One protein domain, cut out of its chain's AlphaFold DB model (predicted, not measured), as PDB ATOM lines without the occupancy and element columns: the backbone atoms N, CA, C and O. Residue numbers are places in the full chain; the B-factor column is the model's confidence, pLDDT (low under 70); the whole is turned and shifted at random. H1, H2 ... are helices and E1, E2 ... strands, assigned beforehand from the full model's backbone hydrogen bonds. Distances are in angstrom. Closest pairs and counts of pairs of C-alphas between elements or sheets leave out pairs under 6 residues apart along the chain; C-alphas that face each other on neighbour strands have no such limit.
ATOM      1  N   GLU A  19     110.436  95.661 106.777       89.06
ATOM      2  CA  GLU A  19     109.890  96.837 107.451       89.06
ATOM      3  C   GLU A  19     109.170  97.744 106.451       89.06
ATOM      4  O   GLU A  19     108.005  98.097 106.656       89.06
ATOM      5  N   GLN A  20     109.807  98.037 105.311       90.06
ATOM      6  CA  GLN A  20     109.213  98.827 104.232       90.06
ATOM      7  C   GLN A  20     107.886  98.228 103.754       90.06
ATOM      8  O   GLN A  20     106.870  98.923 103.691       90.06
ATOM      9  N   ARG A  21     107.857  96.917 103.493       89.31
ATOM     10  CA  ARG A  21     106.636  96.206 103.078       89.31
ATOM     11  C   ARG A  21     105.528  96.283 104.123       89.31
ATOM     12  O   ARG A  21     104.355  96.424 103.769       89.31
ATOM     13  N   THR A  22     105.886  96.195 105.400       90.88
ATOM     14  CA  THR A  22     104.936  96.296 106.514       90.88
ATOM     15  C   THR A  22     104.308  97.688 106.570       90.88
ATOM     16  O   THR A  22     103.085  97.820 106.679       90.88
ATOM     17  N   VAL A  23     105.123  98.730 106.414       91.00
ATOM     18  CA  VAL A  23     104.661 100.121 106.366       91.00
ATOM     19  C   VAL A  23     103.766 100.367 105.149       91.00
ATOM     20  O   VAL A  23     102.687 100.941 105.292       91.00
ATOM     21  N   MET A  24     104.151  99.887 103.966       89.56
ATOM     22  CA  MET A  24     103.352 100.027 102.744       89.56
ATOM     23  C   MET A  24     101.977  99.363 102.875       89.56
ATOM     24  O   MET A  24     100.960 100.003 102.610       89.56
ATOM     25  N   LYS A  25     101.920  98.122 103.384       90.62
ATOM     26  CA  LYS A  25     100.652  97.437 103.697       90.62
ATOM     27  C   LYS A  25      99.789  98.249 104.659       90.62
ATOM     28  O   LYS A  25      98.575  98.340 104.486       90.62
ATOM     29  N   ARG A  26     100.401  98.866 105.676       90.12
ATOM     30  CA  ARG A  26      99.683  99.737 106.615       90.12
ATOM     31  C   ARG A  26      99.081 100.949 105.903       90.12
ATOM     32  O   ARG A  26      97.920 101.260 106.157       90.12
ATOM     33  N   PHE A  27      99.822 101.596 105.004       89.00
ATOM     34  CA  PHE A  27      99.305 102.700 104.189       89.00
ATOM     35  C   PHE A  27      98.131 102.267 103.307       89.00
ATOM     36  O   PHE A  27      97.110 102.950 103.299       89.00
ATOM     37  N   GLU A  28      98.222 101.123 102.628       88.75
ATOM     38  CA  GLU A  28      97.122 100.598 101.809       88.75
ATOM     39  C   GLU A  28      95.860 100.319 102.639       88.75
ATOM     40  O   GLU A  28      94.754 100.687 102.237       88.75
ATOM     41  N   ASN A  29      96.017  99.722 103.822       88.88
ATOM     42  CA  ASN A  29      94.903  99.431 104.724       88.88
ATOM     43  C   ASN A  29      94.241 100.710 105.255       88.88
ATOM     44  O   ASN A  29      93.013 100.819 105.275       88.88
ATOM     45  N   VAL A  30      95.045 101.696 105.664       85.62
ATOM     46  CA  VAL A  30      94.549 102.997 106.138       85.62
ATOM     47  C   VAL A  30      93.853 103.755 105.011       85.62
ATOM     48  O   VAL A  30      92.808 104.363 105.246       85.62
ATOM     49  N   ALA A  31      94.395 103.697 103.792       85.62
ATOM     50  CA  ALA A  31      93.810 104.370 102.644       85.62
ATOM     51  C   ALA A  31      92.418 103.822 102.318       85.62
ATOM     52  O   ALA A  31      91.467 104.599 102.232       85.62
ATOM     53  N   LYS A  32      92.281 102.488 102.259       82.88
ATOM     54  CA  LYS A  32      90.991 101.811 102.054       82.88
ATOM     55  C   LYS A  32      89.974 102.161 103.139       82.88
ATOM     56  O   LYS A  32      88.829 102.457 102.820       82.88
ATOM     57  N   LYS A  33      90.384 102.162 104.414       85.44
ATOM     58  CA  LYS A  33      89.475 102.424 105.543       85.44
ATOM     59  C   LYS A  33      88.963 103.867 105.581       85.44
ATOM     60  O   LYS A  33      87.828 104.101 105.976       85.44
ATOM     61  N   ASN A  34      89.801 104.828 105.200       82.06
ATOM     62  CA  ASN A  34      89.525 106.250 105.405       82.06
ATOM     63  C   ASN A  34      89.169 107.010 104.112       82.06
ATOM     64  O   ASN A  34      89.092 108.241 104.136       82.06
ATOM     65  N   GLY A  35      88.982 106.304 102.991       80.31
ATOM     66  CA  GLY A  35      88.623 106.904 101.703       80.31
ATOM     67  C   GLY A  35      89.733 107.758 101.082       80.31
ATOM     68  O   GLY A  35      89.440 108.743 100.404       80.31
ATOM     69  N   TYR A  36      91.003 107.431 101.341       86.56
ATOM     70  CA  TYR A  36      92.112 108.013 100.581       86.56
ATOM     71  C   TYR A  36      92.248 107.293  99.234       86.56
ATOM     72  O   TYR A  36      91.839 106.140  99.082       86.56
ATOM     73  N   SER A  37      92.865 107.962  98.264       85.81
ATOM     74  CA  SER A  37      93.286 107.329  97.021       85.81
ATOM     75  C   SER A  37      94.308 106.222  97.286       85.81
ATOM     76  O   SER A  37      94.960 106.174  98.335       85.81
ATOM     77  N   LYS A  38      94.426 105.298  96.328       87.50
ATOM     78  CA  LYS A  38      95.387 104.199  96.405       87.50
ATOM     79  C   LYS A  38      96.808 104.777  96.525       87.50
ATOM     80  O   LYS A  38      97.213 105.503  95.617       87.50
ATOM     81  N   PRO A  39      97.564 104.452  97.591       88.00
ATOM     82  CA  PRO A  39      98.925 104.941  97.743       88.00
ATOM     83  C   PRO A  39      99.811 104.463  96.593       88.00
ATOM     84  O   PRO A  39      99.783 103.289  96.218       88.00
ATOM     85  N   VAL A  40     100.600 105.378  96.045       90.06
ATOM     86  CA  VAL A  40     101.604 105.097  95.021       90.06
ATOM     87  C   VAL A  40     102.960 105.043  95.703       90.06
ATOM     88  O   VAL A  40     103.322 105.976  96.412       90.06
ATOM     89  N   PHE A  41     103.711 103.967  95.475       90.19
ATOM     90  CA  PHE A  41     105.047 103.773  96.033       90.19
ATOM     91  C   PHE A  41     106.083 103.719  94.914       90.19
ATOM     92  O   PHE A  41     105.906 102.974  93.948       90.19
ATOM     93  N   LYS A  42     107.172 104.478  95.043       89.44
ATOM     94  CA  LYS A  42     108.294 104.461  94.098       89.44
ATOM     95  C   LYS A  42     109.595 104.247  94.856       89.44
ATOM     96  O   LYS A  42     109.883 104.945  95.823       89.44
ATOM     97  N   LYS A  43     110.389 103.273  94.419       88.00
ATOM     98  CA  LYS A  43     111.722 103.039  94.979       88.00
ATOM     99  C   LYS A  43     112.679 104.123  94.485       88.00
ATOM    100  O   LYS A  43     112.693 104.431  93.296       88.00
ATOM    101  N   GLN A  44     113.464 104.675  95.396       87.25
ATOM    102  CA  GLN A  44     114.505 105.655  95.109       87.25
ATOM    103  C   GLN A  44     115.886 104.981  95.027       87.25
ATOM    104  O   GLN A  44     116.066 103.841  95.465       87.25
ATOM    105  N   GLY A  45     116.861 105.674  94.426       84.00
ATOM    106  CA  GLY A  45     118.219 105.150  94.210       84.00
ATOM    107  C   GLY A  45     119.005 104.893  95.503       84.00
ATOM    108  O   GLY A  45     119.837 103.994  95.547       84.00
ATOM    109  N   ASP A  46     118.680 105.606  96.580       84.88
ATOM    110  CA  ASP A  46     119.202 105.389  97.939       84.88
ATOM    111  C   ASP A  46     118.620 104.123  98.617       84.88
ATOM    112  O   ASP A  46     119.105 103.656  99.655       84.88
ATOM    113  N   GLY A  47     117.596 103.518  98.007       83.12
ATOM    114  CA  GLY A  47     116.850 102.371  98.512       83.12
ATOM    115  C   GLY A  47     115.747 102.727  99.513       83.12
ATOM    116  O   GLY A  47     115.191 101.817 100.135       83.12
ATOM    117  N   SER A  48     115.413 104.009  99.664       89.38
ATOM    118  CA  SER A  48     114.174 104.441 100.306       89.38
ATOM    119  C   SER A  48     112.981 104.279  99.351       89.38
ATOM    120  O   SER A  48     113.135 104.030  98.150       89.38
ATOM    121  N   ILE A  49     111.764 104.365  99.884       89.94
ATOM    122  CA  ILE A  49     110.528 104.307  99.093       89.94
ATOM    123  C   ILE A  49     109.787 105.622  99.261       89.94
ATOM    124  O   ILE A  49     109.299 105.909 100.351       89.94
ATOM    125  N   SER A  50     109.645 106.406  98.196       89.94
ATOM    126  CA  SER A  50     108.719 107.531  98.218       89.94
ATOM    127  C   SER A  50     107.281 107.040  98.120       89.94
ATOM    128  O   SER A  50     106.979 106.088  97.396       89.94
ATOM    129  N   PHE A  51     106.392 107.686  98.866       90.38
ATOM    130  CA  PHE A  51     104.964 107.419  98.824       90.38
ATOM    131  C   PHE A  51     104.179 108.691  98.537       90.38
ATOM    132  O   PHE A  51     104.553 109.780  98.977       90.38
ATOM    133  N   GLU A  52     103.055 108.524  97.852       90.44
ATOM    134  CA  GLU A  52     102.084 109.582  97.604       90.44
ATOM    135  C   GLU A  52     100.662 109.029  97.734       90.44
ATOM    136  O   GLU A  52     100.348 107.964  97.205       90.44
ATOM    137  N   TYR A  53      99.799 109.740  98.453       89.00
ATOM    138  CA  TYR A  53      98.366 109.456  98.506       89.00
ATOM    139  C   TYR A  53      97.585 110.749  98.715       89.00
ATOM    140  O   TYR A  53      98.085 111.724  99.277       89.00
ATOM    141  N   SER A  54      96.332 110.766  98.281       87.62
ATOM    142  CA  SER A  54      95.493 111.961  98.291       87.62
ATOM    143  C   SER A  54      94.112 111.698  98.877       87.62
ATOM    144  O   SER A  54      93.635 110.567  98.926       87.62
ATOM    145  N   ARG A  55      93.457 112.754  99.359       87.19
ATOM    146  CA  ARG A  55      92.064 112.717  99.814       87.19
ATOM    147  C   ARG A  55      91.314 113.920  99.292       87.19
ATOM    148  O   ARG A  55      91.706 115.050  99.578       87.19
ATOM    149  N   ALA A  56      90.215 113.666  98.595       84.56
ATOM    150  CA  ALA A  56      89.245 114.696  98.272       84.56
ATOM    151  C   ALA A  56      88.257 114.854  99.435       84.56
ATOM    152  O   ALA A  56      87.738 113.876  99.971       84.56
ATOM    153  N   THR A  57      88.008 116.094  99.833       84.69
ATOM    154  CA  THR A  57      87.031 116.460 100.861       84.69
ATOM    155  C   THR A  57      86.227 117.656 100.386       84.69
ATOM    156  O   THR A  57      86.789 118.583  99.809       84.69
ATOM    157  N   THR A  58      84.924 117.647 100.634       81.94
ATOM    158  CA  THR A  58      84.072 118.801 100.353       81.94
ATOM    159  C   THR A  58      84.203 119.801 101.495       81.94
ATOM    160  O   THR A  58      84.011 119.445 102.656       81.94
ATOM    161  N   VAL A  59      84.546 121.046 101.178       81.12
ATOM    162  CA  VAL A  59      84.707 122.139 102.138       81.12
ATOM    163  C   VAL A  59      83.741 123.248 101.758       81.12
ATOM    164  O   VAL A  59      83.694 123.666 100.606       81.12
ATOM    165  N   GLN A  60      82.968 123.722 102.730       77.31
ATOM    166  CA  GLN A  60      82.082 124.865 102.543       77.31
ATOM    167  C   GLN A  60      82.793 126.129 103.019       77.31
ATOM    168  O   GLN A  60      83.346 126.154 104.119       77.31
ATOM    169  N   LYS A  61      82.777 127.176 102.197       74.06
ATOM    170  CA  LYS A  61      83.249 128.508 102.566       74.06
ATOM    171  C   LYS A  61      82.041 129.428 102.705       74.06
ATOM    172  O   LYS A  61      81.351 129.719 101.728       74.06
ATOM    173  N   VAL A  62      81.798 129.867 103.936       69.62
ATOM    174  CA  VAL A  62      80.701 130.778 104.280       69.62
ATOM    175  C   VAL A  62      81.134 132.215 103.991       69.62
ATOM    176  O   VAL A  62      82.194 132.640 104.451       69.62
ATOM    177  N   HIS A  63      80.332 132.958 103.226       62.47
ATOM    178  CA  HIS A  63      80.589 134.357 102.865       62.47
ATOM    179  C   HIS A  63      79.681 135.304 103.667       62.47
ATOM    180  O   HIS A  63      78.779 135.934 103.125       62.47
ATOM    181  N   GLY A  64      79.921 135.425 104.977       60.00
ATOM    182  CA  GLY A  64      79.166 136.330 105.852       60.00
ATOM    183  C   GLY A  64      79.006 135.813 107.283       60.00
ATOM    184  O   GLY A  64      79.399 134.692 107.599       60.00
ATOM    185  N   GLY A  65      78.451 136.654 108.163       61.84
ATOM    186  CA  GLY A  65      78.191 136.326 109.571       61.84
ATOM    187  C   GLY A  65      77.154 135.208 109.777       61.84
ATOM    188  O   GLY A  65      76.438 134.835 108.853       61.84
ATOM    189  N   ARG A  66      77.073 134.709 111.022       54.41
ATOM    190  CA  ARG A  66      76.401 133.485 111.540       54.41
ATOM    191  C   ARG A  66      74.957 133.145 111.084       54.41
ATOM    192  O   ARG A  66      74.467 132.101 111.497       54.41
ATOM    193  N   MET A  67      74.281 133.948 110.259       55.72
ATOM    194  CA  MET A  67      72.890 133.738 109.811       55.72
ATOM    195  C   MET A  67      72.717 133.884 108.285       55.72
ATOM    196  O   MET A  67      71.915 134.688 107.818       55.72
ATOM    197  N   GLN A  68      73.465 133.121 107.483       62.22
ATOM    198  CA  GLN A  68      73.203 133.003 106.040       62.22
ATOM    199  C   GLN A  68      72.669 131.619 105.668       62.22
ATOM    200  O   GLN A  68      73.096 130.606 106.220       62.22
ATOM    201  N   SER A  69      71.744 131.594 104.701       64.12
ATOM    202  CA  SER A  69      71.256 130.357 104.086       64.12
ATOM    203  C   SER A  69      72.417 129.576 103.464       64.12
ATOM    204  O   SER A  69      73.283 130.161 102.809       64.12
ATOM    205  N   ALA A  70      72.394 128.249 103.608       66.81
ATOM    206  CA  ALA A  70      73.387 127.345 103.028       66.81
ATOM    207  C   ALA A  70      73.517 127.485 101.496       66.81
ATOM    208  O   ALA A  70      74.554 127.138 100.929       66.81
ATOM    209  N   ASP A  71      72.509 128.046 100.822       66.81
ATOM    210  CA  ASP A  71      72.532 128.329  99.382       66.81
ATOM    211  C   ASP A  71      73.539 129.406  98.964       66.81
ATOM    212  O   ASP A  71      73.908 129.478  97.787       66.81
ATOM    213  N   LYS A  72      73.988 130.229  99.918       67.62
ATOM    214  CA  LYS A  72      74.981 131.290  99.706       67.62
ATOM    215  C   LYS A  72      76.419 130.829  99.958       67.62
ATOM    216  O   LYS A  72      77.351 131.594  99.732       67.62
ATOM    217  N   ASN A  73      76.614 129.587 100.406       74.25
ATOM    218  CA  ASN A  73      77.944 129.041 100.646       74.25
ATOM    219  C   ASN A  73      78.596 128.591  99.338       74.25
ATOM    220  O   ASN A  73      77.978 127.894  98.527       74.25
ATOM    221  N   ASP A  74      79.881 128.902  99.196       76.81
ATOM    222  CA  ASP A  74      80.704 128.293  98.162       76.81
ATOM    223  C   ASP A  74      81.078 126.880  98.599       76.81
ATOM    224  O   ASP A  74      81.516 126.650  99.731       76.81
ATOM    225  N   ILE A  75      80.939 125.921  97.693       79.31
ATOM    226  CA  ILE A  75      81.348 124.539  97.919       79.31
ATOM    227  C   ILE A  75      82.615 124.293  97.112       79.31
ATOM    228  O   ILE A  75      82.601 124.371  95.884       79.31
ATOM    229  N   TYR A  76      83.697 123.952  97.803       81.12
ATOM    230  CA  TYR A  76      84.977 123.581  97.218       81.12
ATOM    231  C   TYR A  76      85.242 122.086  97.394       81.12
ATOM    232  O   TYR A  76      84.952 121.500  98.436       81.12
ATOM    233  N   GLN A  77      85.865 121.474  96.395       84.31
ATOM    234  CA  GLN A  77      86.551 120.199  96.527       84.31
ATOM    235  C   GLN A  77      87.994 120.478  96.927       84.31
ATOM    236  O   GLN A  77      88.793 120.934  96.112       84.31
ATOM    237  N   ARG A  78      88.333 120.197  98.179       85.75
ATOM    238  CA  ARG A  78      89.705 120.250  98.672       85.75
ATOM    239  C   ARG A  78      90.358 118.890  98.503       85.75
ATOM    240  O   ARG A  78      90.003 117.945  99.211       85.75
ATOM    241  N   THR A  79      91.339 118.804  97.619       87.19
ATOM    242  CA  THR A  79      92.210 117.638  97.477       87.19
ATOM    243  C   THR A  79      93.479 117.875  98.279       87.19
ATOM    244  O   THR A  79      94.264 118.766  97.960       87.19
ATOM    245  N   LYS A  80      93.678 117.093  99.341       88.50
ATOM    246  CA  LYS A  80      94.927 117.075 100.109       88.50
ATOM    247  C   LYS A  80      95.820 115.969  99.579       88.50
ATOM    248  O   LYS A  80      95.398 114.816  99.595       88.50
ATOM    249  N   THR A  81      97.030 116.306  99.157       88.62
ATOM    250  CA  THR A  81      98.039 115.337  98.727       88.62
ATOM    251  C   THR A  81      99.124 115.242  99.787       88.62
ATOM    252  O   THR A  81      99.741 116.232 100.183       88.62
ATOM    253  N   HIS A  82      99.334 114.024 100.267       88.50
ATOM    254  CA  HIS A  82     100.360 113.673 101.228       88.50
ATOM    255  C   HIS A  82     101.488 112.962 100.498       88.50
ATOM    256  O   HIS A  82     101.245 112.015  99.750       88.50
ATOM    257  N   HIS A  83     102.716 113.394 100.759       91.44
ATOM    258  CA  HIS A  83     103.915 112.754 100.247       91.44
ATOM    259  C   HIS A  83     104.923 112.520 101.370       91.44
ATOM    260  O   HIS A  83     104.872 113.159 102.427       91.44
ATOM    261  N   GLY A  84     105.855 111.607 101.140       91.69
ATOM    262  CA  GLY A  84     106.955 111.339 102.052       91.69
ATOM    263  C   GLY A  84     107.823 110.190 101.567       91.69
ATOM    264  O   GLY A  84     107.670 109.720 100.439       91.69
ATOM    265  N   THR A  85     108.724 109.735 102.428       92.62
ATOM    266  CA  THR A  85     109.628 108.614 102.168       92.62
ATOM    267  C   THR A  85     109.612 107.603 103.313       92.62
ATOM    268  O   THR A  85     109.304 107.929 104.460       92.62
ATOM    269  N   ILE A  86     109.901 106.345 102.984       91.62
ATOM    270  CA  ILE A  86     110.046 105.224 103.912       91.62
ATOM    271  C   ILE A  86     111.497 104.747 103.823       91.62
ATOM    272  O   ILE A  86     111.940 104.289 102.765       91.62
ATOM    273  N   GLY A  87     112.232 104.854 104.927       90.69
ATOM    274  CA  GLY A  87     113.591 104.340 105.068       90.69
ATOM    275  C   GLY A  87     113.649 102.813 104.982       90.69
ATOM    276  O   GLY A  87     112.625 102.129 105.004       90.69
ATOM    277  N   LYS A  88     114.856 102.255 104.858       88.56
ATOM    278  CA  LYS A  88     115.069 100.790 104.822       88.56
ATOM    279  C   LYS A  88     114.697 100.111 106.140       88.56
ATOM    280  O   LYS A  88     114.260  98.970 106.137       88.56
ATOM    281  N   ASP A  89     114.822 100.844 107.233       87.69
ATOM    282  CA  ASP A  89     114.418 100.494 108.595       87.69
ATOM    283  C   ASP A  89     112.903 100.637 108.845       87.69
ATOM    284  O   ASP A  89     112.410 100.316 109.923       87.69
ATOM    285  N   GLY A  90     112.143 101.126 107.860       84.44
ATOM    286  CA  GLY A  90     110.715 101.394 107.999       84.44
ATOM    287  C   GLY A  90     110.384 102.727 108.672       84.44
ATOM    288  O   GLY A  90     109.203 102.988 108.923       84.44
ATOM    289  N   LEU A  91     111.369 103.597 108.934       91.56
ATOM    290  CA  LEU A  91     111.089 104.954 109.400       91.56
ATOM    291  C   LEU A  91     110.370 105.755 108.312       91.56
ATOM    292  O   LEU A  91     110.747 105.732 107.143       91.56
ATOM    293  N   VAL A  92     109.317 106.476 108.699       91.06
ATOM    294  CA  VAL A  92     108.484 107.252 107.773       91.06
ATOM    295  C   VAL A  92     108.759 108.735 107.951       91.06
ATOM    296  O   VAL A  92     108.362 109.329 108.955       91.06
ATOM    297  N   LEU A  93     109.361 109.349 106.939       91.06
ATOM    298  CA  LEU A  93     109.553 110.789 106.859       91.06
ATOM    299  C   LEU A  93     108.407 111.391 106.051       91.06
ATOM    300  O   LEU A  93     108.218 111.083 104.875       91.06
ATOM    301  N   ARG A  94     107.599 112.238 106.688       92.06
ATOM    302  CA  ARG A  94     106.469 112.906 106.032       92.06
ATOM    303  C   ARG A  94     106.906 114.264 105.503       92.06
ATOM    304  O   ARG A  94     107.457 115.068 106.247       92.06
ATOM    305  N   GLY A  95     106.628 114.509 104.228       86.19
ATOM    306  CA  GLY A  95     106.832 115.805 103.599       86.19
ATOM    307  C   GLY A  95     105.677 116.774 103.854       86.19
ATOM    308  O   GLY A  95     104.761 116.519 104.646       86.19
ATOM    309  N   LYS A  96     105.716 117.916 103.165       83.56
ATOM    310  CA  LYS A  96     104.702 118.968 103.299       83.56
ATOM    311  C   LYS A  96     103.394 118.513 102.656       83.56
ATOM    312  O   LYS A  96     103.361 118.118 101.505       83.56
ATOM    313  N   THR A  97     102.274 118.602 103.358       87.00
ATOM    314  CA  THR A  97     100.983 118.313 102.714       87.00
ATOM    315  C   THR A  97     100.592 119.483 101.817       87.00
ATOM    316  O   THR A  97     100.586 120.625 102.276       87.00
ATOM    317  N   THR A  98     100.244 119.211 100.563       84.75
ATOM    318  CA  THR A  98      99.683 120.218  99.659       84.75
ATOM    319  C   THR A  98      98.163 120.111  99.661       84.75
ATOM    320  O   THR A  98      97.602 119.021  99.780       84.75
ATOM    321  N   ALA A  99      97.480 121.250  99.584       85.00
ATOM    322  CA  ALA A  99      96.031 121.312  99.454       85.00
ATOM    323  C   ALA A  99      95.692 122.105  98.195       85.00
ATOM    324  O   ALA A  99      96.238 123.186  97.986       85.00
ATOM    325  N   ASN A 100      94.814 121.554  97.368       82.94
ATOM    326  CA  ASN A 100      94.296 122.216  96.183       82.94
ATOM    327  C   ASN A 100      92.771 122.280  96.283       82.94
ATOM    328  O   ASN A 100      92.129 121.249  96.490       82.94
ATOM    329  N   ASP A 101      92.219 123.484  96.155       83.62
ATOM    330  CA  ASP A 101      90.793 123.751  96.279       83.62
ATOM    331  C   ASP A 101      90.207 124.052  94.900       83.62
ATOM    332  O   ASP A 101      90.543 125.051  94.267       83.62
ATOM    333  N   LYS A 102      89.287 123.201  94.444       82.50
ATOM    334  CA  LYS A 102      88.528 123.411  93.210       82.50
ATOM    335  C   LYS A 102      87.103 123.825  93.550       82.50
ATOM    336  O   LYS A 102      86.414 123.099  94.257       82.50
ATOM    337  N   LEU A 103      86.644 124.971  93.053       81.75
ATOM    338  CA  LEU A 103      85.258 125.404  93.249       81.75
ATOM    339  C   LEU A 103      84.306 124.439  92.520       81.75
ATOM    340  O   LEU A 103      84.456 124.212  91.321       81.75
ATOM    341  N   ILE A 104      83.351 123.863  93.250       80.69
ATOM    342  CA  ILE A 104      82.284 123.006  92.706       80.69
ATOM    343  C   ILE A 104      81.009 123.824  92.506       80.69
ATOM    344  O   ILE A 104      80.346 123.704  91.480       80.69
ATOM    345  N   LYS A 105      80.650 124.639  93.498       77.44
ATOM    346  CA  LYS A 105      79.435 125.453  93.478       77.44
ATOM    347  C   LYS A 105      79.767 126.833  94.007       77.44
ATOM    348  O   LYS A 105      80.268 126.947  95.122       77.44
ATOM    349  N   LEU A 106      79.455 127.847  93.213       76.62
ATOM    350  CA  LEU A 106      79.431 129.225  93.674       76.62
ATOM    351  C   LEU A 106      78.114 129.470  94.423       76.62
ATOM    352  O   LEU A 106      77.044 129.069  93.951       76.62
TER     353      LEU A 106
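Overview. This is residues 19 to 106 of the 109 residues of an uncharacterized protein of Ruminococcus sp. AF19-15 (UniProt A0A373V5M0). Picture a long, twisted ribbon built on the hairpin of E2 and E3, with H1 packed over one face near one end and the loop of residues 62 to 73 at the opposite end. Short E1 and E4 widen the ribbon at the H1 end, while E5 runs beside E3 farther along. The printed part has 88 residues, in the order H1 E1 E2 E3 E4 E5; the class is mixed, and the branched sheet is antiparallel. It is a loose rod with a radius of gyration of the C-alphas of 17.5 A, spanning 54 by 23 by 19 A.

Along the chain. Find C-alpha 19 at (109.890, 96.837, 107.451); from there H1, residues 19 to 34, runs 22.5 A. Next come E1, residues 40 to 43, and E2, residues 49 to 61, which covers 36.6 A and bends by 56 degrees at residue 58. E3, residues 74 to 86, returns over 37.8 A. After E4, residues 92 to 94, E5 takes residues 98 to 105 over 21.8 A, ending at C-alpha 105 (79.435, 125.453, 93.478).

Arrangement. Look first at the hairpin E2 and E3, antiparallel at 164 degrees, with N 55 and O 80 2.8 A apart. E1 lies on the other side of E2 from E3; N 40 and O 52 are 2.8 A apart. E3 has E4 and E5 on its other side, with N 85 and O 93 at 2.8 A and N 79 and O 100 at 2.8 A. H1 is on the sheet at a height of 9.4 A, along the strands, at 15 degrees to E2 on the local plane. The closest C-alphas of H1 and E3 are those of Gln 20 and Ile 86, 6.5 A apart. In H1 every O i to N i+4 pair is within hydrogen-bond range.

Size, cuts and confidence. The farthest C-alphas, Gly 45 and Met 67, are 55.8 A apart. The printed part has no cut; the link E2 to E3 is long. Look for low confidence at residues 62 to 72, under 70.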